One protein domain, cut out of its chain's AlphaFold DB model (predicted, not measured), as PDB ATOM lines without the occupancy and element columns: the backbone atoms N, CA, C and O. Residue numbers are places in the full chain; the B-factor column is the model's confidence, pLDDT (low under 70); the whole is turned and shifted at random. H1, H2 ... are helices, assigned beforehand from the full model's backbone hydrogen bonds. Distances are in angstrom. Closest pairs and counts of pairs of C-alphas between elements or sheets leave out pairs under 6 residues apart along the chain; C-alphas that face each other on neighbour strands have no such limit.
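This is residues 285 to 345 of the 345 residues of an uncharacterized protein of Penicillium subrubescens (UniProt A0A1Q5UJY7). What does the model look like at first sight? Two helices, H1 and H2, run opposite ways in a loosely joined layer, with the last turns of H1 close to the first residue of H2, and the shorter H3 lies over one side of this layer, its later part packed on the middle of H1. What is it made of? The printed part has 61 residues with three named helices, in the order H1, H2, H3, and no named strand; its class is all helix. How large and how dense is it? It is compact, with a radius of gyration of the C-alphas of 11.5 A, and the C-alphas span 34 by 25 by 16 A.

Where is the first helix? H1 is residues 286 to 300, 20.2 A from first to last C-alpha, and C-alpha 286 is at (190.721, 200.024, 147.861). Where does the second one follow? H2 is residues 309 to 322, 19.5 A long, and begins with C-alpha 309 at (195.756, 186.407, 156.677). And the third? H3 is residues 331 to 339, 12.3 A long, and its last C-alpha, that of Val 339, is at (181.282, 194.498, 158.231).

How does H1 stand to H2? They are close but not clearly touching: the closest C-alphas, those of Phe 297 and Arg 309, are 7.1 A apart. They run opposite ways at a shallow tilt of 23 degrees. How does H3 stand to the other two? H3 and H1 touch, with the C-alphas of Leu 292 and Leu 338 closest at 5.8 A; they run the same way at a steep tilt of 67 degrees, only just short of about perpendicular. H2 and H3 are near each other, with no pair of C-alphas within 8 A but 5 pairs within 10 A. What do the backbone N and O atoms show? In H1, H2 and H3 every O i to N i+4 pair is within hydrogen-bond range.

How far does the whole reach? The two C-alphas farthest apart in the domain, those of Glu 322 and Leu 345, are 34.6 A apart. Is the printed part unbroken? It has no cut from residue 285 to residue 345, the chain's last residue, and the links H1 to H2 and H2 to H3, of 8 residues each, are short. Where is the model's confidence low? The mean pLDDT of the printed part is 77.3, and 11 residues are under 70: residues 300 to 304, of which 300 belongs to H1, and residues 340 to 345.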
ATOM      1  N   PRO A 285     186.330 201.959 148.209       84.06
ATOM      2  CA  PRO A 285     187.674 202.401 147.854       84.06
ATOM      3  C   PRO A 285     188.735 201.405 148.349       84.06
ATOM      4  O   PRO A 285     188.655 200.970 149.503       84.06
ATOM      5  N   PRO A 286     189.746 201.067 147.530       79.62
ATOM      6  CA  PRO A 286     190.721 200.024 147.861       79.62
ATOM      7  C   PRO A 286     191.538 200.354 149.118       79.62
ATOM      8  O   PRO A 286     191.860 199.460 149.900       79.62
ATOM      9  N   ASP A 287     191.809 201.640 149.361       84.75
ATOM     10  CA  ASP A 287     192.523 202.108 150.554       84.75
ATOM     11  C   ASP A 287     191.723 201.839 151.837       84.75
ATOM     12  O   ASP A 287     192.272 201.408 152.854       84.75
ATOM     13  N   LEU A 288     190.403 202.046 151.777       82.00
ATOM     14  CA  LEU A 288     189.503 201.790 152.897       82.00
ATOM     15  C   LEU A 288     189.333 200.286 153.124       82.00
ATOM     16  O   LEU A 288     189.359 199.827 154.264       82.00
ATOM     17  N   GLU A 289     189.209 199.512 152.046       84.69
ATOM     18  CA  GLU A 289     189.133 198.054 152.108       84.69
ATOM     19  C   GLU A 289     190.374 197.467 152.802       84.69
ATOM     20  O   GLU A 289     190.256 196.693 153.753       84.69
ATOM     21  N   ALA A 290     191.571 197.889 152.381       84.50
ATOM     22  CA  ALA A 290     192.830 197.458 152.980       84.50
ATOM     23  C   ALA A 290     192.931 197.858 154.457       84.50
ATOM     24  O   ALA A 290     193.379 197.058 155.283       84.50
ATOM     25  N   HIS A 291     192.486 199.068 154.806       84.38
ATOM     26  CA  HIS A 291     192.469 199.534 156.189       84.38
ATOM     27  C   HIS A 291     191.545 198.688 157.077       84.38
ATOM     28  O   HIS A 291     191.962 198.250 158.149       84.38
ATOM     29  N   LEU A 292     190.324 198.399 156.621       83.81
ATOM     30  CA  LEU A 292     189.345 197.597 157.362       83.81
ATOM     31  C   LEU A 292     189.787 196.136 157.507       83.81
ATOM     32  O   LEU A 292     189.689 195.565 158.593       83.81
ATOM     33  N   ILE A 293     190.358 195.551 156.451       84.94
ATOM     34  CA  ILE A 293     190.976 194.220 156.511       84.94
ATOM     35  C   ILE A 293     192.128 194.219 157.523       84.94
ATOM     36  O   ILE A 293     192.260 193.299 158.336       84.94
ATOM     37  N   ASN A 294     192.960 195.262 157.515       84.75
ATOM     38  CA  ASN A 294     194.051 195.377 158.472       84.75
ATOM     39  C   ASN A 294     193.535 195.471 159.912       84.75
ATOM     40  O   ASN A 294     194.082 194.815 160.803       84.75
ATOM     41  N   LEU A 295     192.460 196.228 160.126       83.12
ATOM     42  CA  LEU A 295     191.804 196.376 161.419       83.12
ATOM     43  C   LEU A 295     191.224 195.040 161.912       83.12
ATOM     44  O   LEU A 295     191.489 194.656 163.051       83.12
ATOM     45  N   TYR A 296     190.546 194.284 161.042       80.94
ATOM     46  CA  TYR A 296     190.055 192.936 161.346       80.94
ATOM     47  C   TYR A 296     191.183 192.020 161.842       80.94
ATOM     48  O   TYR A 296     191.090 191.425 162.916       80.94
ATOM     49  N   PHE A 297     192.299 191.948 161.115       80.06
ATOM     50  CA  PHE A 297     193.400 191.070 161.518       80.06
ATOM     51  C   PHE A 297     194.147 191.544 162.767       80.06
ATOM     52  O   PHE A 297     194.743 190.723 163.460       80.06
ATOM     53  N   THR A 298     194.123 192.846 163.051       78.12
ATOM     54  CA  THR A 298     194.801 193.422 164.219       78.12
ATOM     55  C   THR A 298     193.984 193.231 165.497       78.12
ATOM     56  O   THR A 298     194.556 192.927 166.542       78.12
ATOM     57  N   TRP A 299     192.655 193.367 165.419       73.81
ATOM     58  CA  TRP A 299     191.789 193.430 166.603       73.81
ATOM     59  C   TRP A 299     190.815 192.256 166.742       73.81
ATOM     60  O   TRP A 299     190.514 191.868 167.864       73.81
ATOM     61  N   HIS A 300     190.356 191.650 165.643       66.62
ATOM     62  CA  HIS A 300     189.376 190.553 165.670       66.62
ATOM     63  C   HIS A 300     190.023 189.156 165.605       66.62
ATOM     64  O   HIS A 300     189.487 188.193 166.156       66.62
ATOM     65  N   ASN A 301     191.201 189.025 164.987       60.91
ATOM     66  CA  ASN A 301     191.920 187.746 164.901       60.91
ATOM     67  C   ASN A 301     192.320 187.148 166.274       60.91
ATOM     68  O   ASN A 301     192.187 185.940 166.453       60.91
ATOM     69  N   PRO A 302     192.712 187.942 167.296       65.12
ATOM     70  CA  PRO A 302     192.967 187.403 168.636       65.12
ATOM     71  C   PRO A 302     191.738 186.751 169.288       65.12
ATOM     72  O   PRO A 302     191.890 185.838 170.095       65.12
ATOM     73  N   SER A 303     190.529 187.200 168.934       60.84
ATOM     74  CA  SER A 303     189.269 186.646 169.446       60.84
ATOM     75  C   SER A 303     188.693 185.512 168.590       60.84
ATOM     76  O   SER A 303     187.945 184.688 169.116       60.84
ATOM     77  N   PHE A 304     189.009 185.449 167.288       66.12
ATOM     78  CA  PHE A 304     188.419 184.475 166.365       66.12
ATOM     79  C   PHE A 304     189.324 184.179 165.150       66.12
ATOM     80  O   PHE A 304     189.247 184.847 164.118       66.12
ATOM     81  N   ASP A 305     190.158 183.143 165.268       73.62
ATOM     82  CA  ASP A 305     191.125 182.691 164.250       73.62
ATOM     83  C   ASP A 305     190.460 181.782 163.195       73.62
ATOM     84  O   ASP A 305     190.694 180.574 163.134       73.62
ATOM     85  N   VAL A 306     189.532 182.343 162.412       72.69
ATOM     86  CA  VAL A 306     188.821 181.609 161.338       72.69
ATOM     87  C   VAL A 306     189.369 181.907 159.946       72.69
ATOM     88  O   VAL A 306     189.168 181.120 159.021       72.69
ATOM     89  N   VAL A 307     190.105 183.006 159.785       77.50
ATOM     90  CA  VAL A 307     190.711 183.393 158.511       77.50
ATOM     91  C   VAL A 307     192.210 183.576 158.716       77.50
ATOM     92  O   VAL A 307     192.628 184.455 159.460       77.50
ATOM     93  N   ASP A 308     193.031 182.784 158.023       83.25
ATOM     94  CA  ASP A 308     194.476 183.024 157.963       83.25
ATOM     95  C   ASP A 308     194.752 184.165 156.977       83.25
ATOM     96  O   ASP A 308     194.450 184.064 155.781       83.25
ATOM     97  N   ARG A 309     195.373 185.239 157.475       84.12
ATOM     98  CA  ARG A 309     195.756 186.407 156.677       84.12
ATOM     99  C   ARG A 309     196.559 186.030 155.435       84.12
ATOM    100  O   ARG A 309     196.259 186.534 154.357       84.12
ATOM    101  N   LYS A 310     197.555 185.148 155.551       85.62
ATOM    102  CA  LYS A 310     198.442 184.812 154.423       85.62
ATOM    103  C   LYS A 310     197.702 184.031 153.345       85.62
ATOM    104  O   LYS A 310     197.936 184.246 152.156       85.62
ATOM    105  N   MET A 311     196.809 183.128 153.756       85.19
ATOM    106  CA  MET A 311     195.984 182.369 152.816       85.19
ATOM    107  C   MET A 311     194.960 183.268 152.127       85.19
ATOM    108  O   MET A 311     194.785 183.145 150.916       85.19
ATOM    109  N   TYR A 312     194.337 184.184 152.870       86.75
ATOM    110  CA  TYR A 312     193.376 185.146 152.334       86.75
ATOM    111  C   TYR A 312     194.028 186.133 151.359       86.75
ATOM    112  O   TYR A 312     193.550 186.272 150.239       86.75
ATOM    113  N   GLU A 313     195.140 186.774 151.733       85.75
ATOM    114  CA  GLU A 313     195.845 187.734 150.871       85.75
ATOM    115  C   GLU A 313     196.373 187.061 149.598       85.75
ATOM    116  O   GLU A 313     196.155 187.566 148.497       85.75
ATOM    117  N   GLY A 314     196.979 185.874 149.722       85.25
ATOM    118  CA  GLY A 314     197.449 185.116 148.561       85.25
ATOM    119  C   GLY A 314     196.311 184.657 147.644       85.25
ATOM    120  O   GLY A 314     196.466 184.629 146.427       85.25
ATOM    121  N   ALA A 315     195.152 184.313 148.207       83.44
ATOM    122  CA  ALA A 315     193.964 183.952 147.440       83.44
ATOM    123  C   ALA A 315     193.278 185.168 146.791       83.44
ATOM    124  O   ALA A 315     192.821 185.061 145.654       83.44
ATOM    125  N   LYS A 316     193.257 186.322 147.471       84.25
ATOM    126  CA  LYS A 316     192.772 187.602 146.933       84.25
ATOM    127  C   LYS A 316     193.608 188.041 145.736       84.25
ATOM    128  O   LYS A 316     193.046 188.448 144.725       84.25
ATOM    129  N   GLN A 317     194.929 187.910 145.828       85.56
ATOM    130  CA  GLN A 317     195.827 188.252 144.730       85.56
ATOM    131  C   GLN A 317     195.602 187.351 143.506       85.56
ATOM    132  O   GLN A 317     195.403 187.861 142.410       85.56
ATOM    133  N   ARG A 318     195.516 186.025 143.692       83.94
ATOM    134  CA  ARG A 318     195.204 185.095 142.587       83.94
ATOM    135  C   ARG A 318     193.842 185.362 141.943       83.94
ATOM    136  O   ARG A 318     193.691 185.220 140.736       83.94
ATOM    137  N   TRP A 319     192.855 185.793 142.726       82.88
ATOM    138  CA  TRP A 319     191.569 186.223 142.178       82.88
ATOM    139  C   TRP A 319     191.689 187.492 141.322       82.88
ATOM    140  O   TRP A 319     191.076 187.566 140.263       82.88
ATOM    141  N   GLN A 320     192.470 188.481 141.760       82.19
ATOM    142  CA  GLN A 320     192.657 189.730 141.014       82.19
ATOM    143  C   GLN A 320     193.479 189.536 139.731       82.19
ATOM    144  O   GLN A 320     193.135 190.121 138.707       82.19
ATOM    145  N   ASP A 321     194.522 188.705 139.784       85.06
ATOM    146  CA  ASP A 321     195.456 188.505 138.672       85.06
ATOM    147  C   ASP A 321     194.945 187.469 137.653       85.06
ATOM    148  O   ASP A 321     195.069 187.665 136.443       85.06
ATOM    149  N   GLU A 322     194.359 186.365 138.129       80.38
ATOM    150  CA  GLU A 322     194.043 185.183 137.309       80.38
ATOM    151  C   GLU A 322     192.537 184.853 137.263       80.38
ATOM    152  O   GLU A 322     192.138 183.929 136.554       80.38
ATOM    153  N   MET A 323     191.683 185.580 138.007       74.94
ATOM    154  CA  MET A 323     190.275 185.211 138.257       74.94
ATOM    155  C   MET A 323     190.111 183.757 138.743       74.94
ATOM    156  O   MET A 323     189.098 183.096 138.492       74.94
ATOM    157  N   GLU A 324     191.110 183.238 139.460       76.62
ATOM    158  CA  GLU A 324     191.092 181.858 139.932       76.62
ATOM    159  C   GLU A 324     190.129 181.697 141.119       76.62
ATOM    160  O   GLU A 324     190.292 182.303 142.184       76.62
ATOM    161  N   GLU A 325     189.121 180.835 140.963       70.50
ATOM    162  CA  GLU A 325     188.191 180.504 142.041       70.50
ATOM    163  C   GLU A 325     188.896 179.665 143.116       70.50
ATOM    164  O   GLU A 325     189.043 178.449 143.006       70.50
ATOM    165  N   THR A 326     189.291 180.314 144.210       78.56
ATOM    166  CA  THR A 326     189.872 179.637 145.373       78.56
ATOM    167  C   THR A 326     188.846 179.512 146.510       78.56
ATOM    168  O   THR A 326     187.935 180.338 146.640       78.56
ATOM    169  N   PRO A 327     188.940 178.484 147.371       78.06
ATOM    170  CA  PRO A 327     188.060 178.369 148.537       78.06
ATOM    171  C   PRO A 327     188.391 179.409 149.623       78.06
ATOM    172  O   PRO A 327     187.524 179.746 150.422       78.06
ATOM    173  N   TYR A 328     189.615 179.943 149.624       78.62
ATOM    174  CA  TYR A 328     190.130 180.872 150.637       78.62
ATOM    175  C   TYR A 328     189.801 182.346 150.362       78.62
ATOM    176  O   TYR A 328     190.080 183.200 151.201       78.62
ATOM    177  N   TYR A 329     189.199 182.649 149.209       81.81
ATOM    178  CA  TYR A 329     188.743 183.987 148.858       81.81
ATOM    179  C   TYR A 329     187.329 183.945 148.276       81.81
ATOM    180  O   TYR A 329     186.965 183.066 147.494       81.81
ATOM    181  N   SER A 330     186.508 184.910 148.674       80.88
ATOM    182  CA  SER A 330     185.251 185.232 148.002       80.88
ATOM    183  C   SER A 330     184.869 186.667 148.315       80.88
ATOM    184  O   SER A 330     185.170 187.155 149.401       80.88
ATOM    185  N   GLU A 331     184.149 187.318 147.407       78.12
ATOM    186  CA  GLU A 331     183.623 188.668 147.647       78.12
ATOM    187  C   GLU A 331     182.715 188.712 148.884       78.12
ATOM    188  O   GLU A 331     182.774 189.651 149.667       78.12
ATOM    189  N   ALA A 332     181.951 187.643 149.137       78.75
ATOM    190  CA  ALA A 332     181.151 187.501 150.352       78.75
ATOM    191  C   ALA A 332     182.011 187.456 151.628       78.75
ATOM    192  O   ALA A 332     181.653 188.077 152.627       78.75
ATOM    193  N   LEU A 333     183.152 186.755 151.593       82.25
ATOM    194  CA  LEU A 333     184.108 186.733 152.703       82.25
ATOM    195  C   LEU A 333     184.704 188.124 152.923       82.25
ATOM    196  O   LEU A 333     184.715 188.591 154.053       82.25
ATOM    197  N   THR A 334     185.133 188.807 151.862       81.50
ATOM    198  CA  THR A 334     185.613 190.192 151.950       81.50
ATOM    199  C   THR A 334     184.550 191.097 152.571       81.50
ATOM    200  O   THR A 334     184.832 191.771 153.553       81.50
ATOM    201  N   ASN A 335     183.303 191.041 152.102       80.31
ATOM    202  CA  ASN A 335     182.209 191.831 152.671       80.31
ATOM    203  C   ASN A 335     181.979 191.520 154.158       80.31
ATOM    204  O   ASN A 335     181.773 192.438 154.948       80.31
ATOM    205  N   ALA A 336     182.071 190.252 154.568       80.06
ATOM    206  CA  ALA A 336     181.987 189.880 155.980       80.06
ATOM    207  C   ALA A 336     183.148 190.474 156.802       80.06
ATOM    208  O   ALA A 336     182.917 191.025 157.879       80.06
ATOM    209  N   LEU A 337     184.377 190.424 156.275       81.62
ATOM    210  CA  LEU A 337     185.557 191.033 156.898       81.62
ATOM    211  C   LEU A 337     185.441 192.556 157.011       81.62
ATOM    212  O   LEU A 337     185.970 193.120 157.961       81.62
ATOM    213  N   LEU A 338     184.754 193.216 156.074       78.62
ATOM    214  CA  LEU A 338     184.513 194.662 156.107       78.62
ATOM    215  C   LEU A 338     183.408 195.060 157.089       78.62
ATOM    216  O   LEU A 338     183.489 196.138 157.666       78.62
ATOM    217  N   VAL A 339     182.394 194.215 157.304       74.75
ATOM    218  CA  VAL A 339     181.282 194.498 158.231       74.75
ATOM    219  C   VAL A 339     181.680 194.287 159.693       74.75
ATOM    220  O   VAL A 339     181.302 195.081 160.550       74.75
ATOM    221  N   HIS A 340     182.463 193.250 159.992       64.62
ATOM    222  CA  HIS A 340     182.906 192.935 161.358       64.62
ATOM    223  C   HIS A 340     183.632 194.057 162.131       64.62
ATOM    224  O   HIS A 340     183.453 194.122 163.347       64.62
ATOM    225  N   PRO A 341     184.445 194.925 161.506       63.03
ATOM    226  CA  PRO A 341     185.073 196.053 162.191       63.03
ATOM    227  C   PRO A 341     184.156 197.269 162.412       63.03
ATOM    228  O   PRO A 341     184.478 198.104 163.249       63.03
ATOM    229  N   ILE A 342     183.022 197.380 161.709       58.25
ATOM    230  CA  ILE A 342     182.097 198.526 161.814       58.25
ATOM    231  C   ILE A 342     181.451 198.687 163.206       58.25
ATOM    232  O   ILE A 342     181.337 199.825 163.637       58.25
ATOM    233  N   PRO A 343     181.065 197.638 163.964       56.19
ATOM    234  CA  PRO A 343     180.507 197.826 165.310       56.19
ATOM    235  C   PRO A 343     181.516 198.316 166.366       56.19
ATOM    236  O   PRO A 343     181.127 198.478 167.521       56.19
ATOM    237  N   MET A 344     182.795 198.508 166.015       48.75
ATOM    238  CA  MET A 344     183.837 199.000 166.931       48.75
ATOM    239  C   MET A 344     184.304 200.439 166.646       48.75
ATOM    240  O   MET A 344     185.197 200.924 167.342       48.75
ATOM    241  N   LEU A 345     183.707 201.115 165.658       46.53
ATOM    242  CA  LEU A 345     183.836 202.559 165.404       46.53
ATOM    243  C   LEU A 345     182.502 203.238 165.710       46.53
ATOM    244  O   LEU A 345     182.545 204.363 166.258       46.53
TER     245      LEU A 345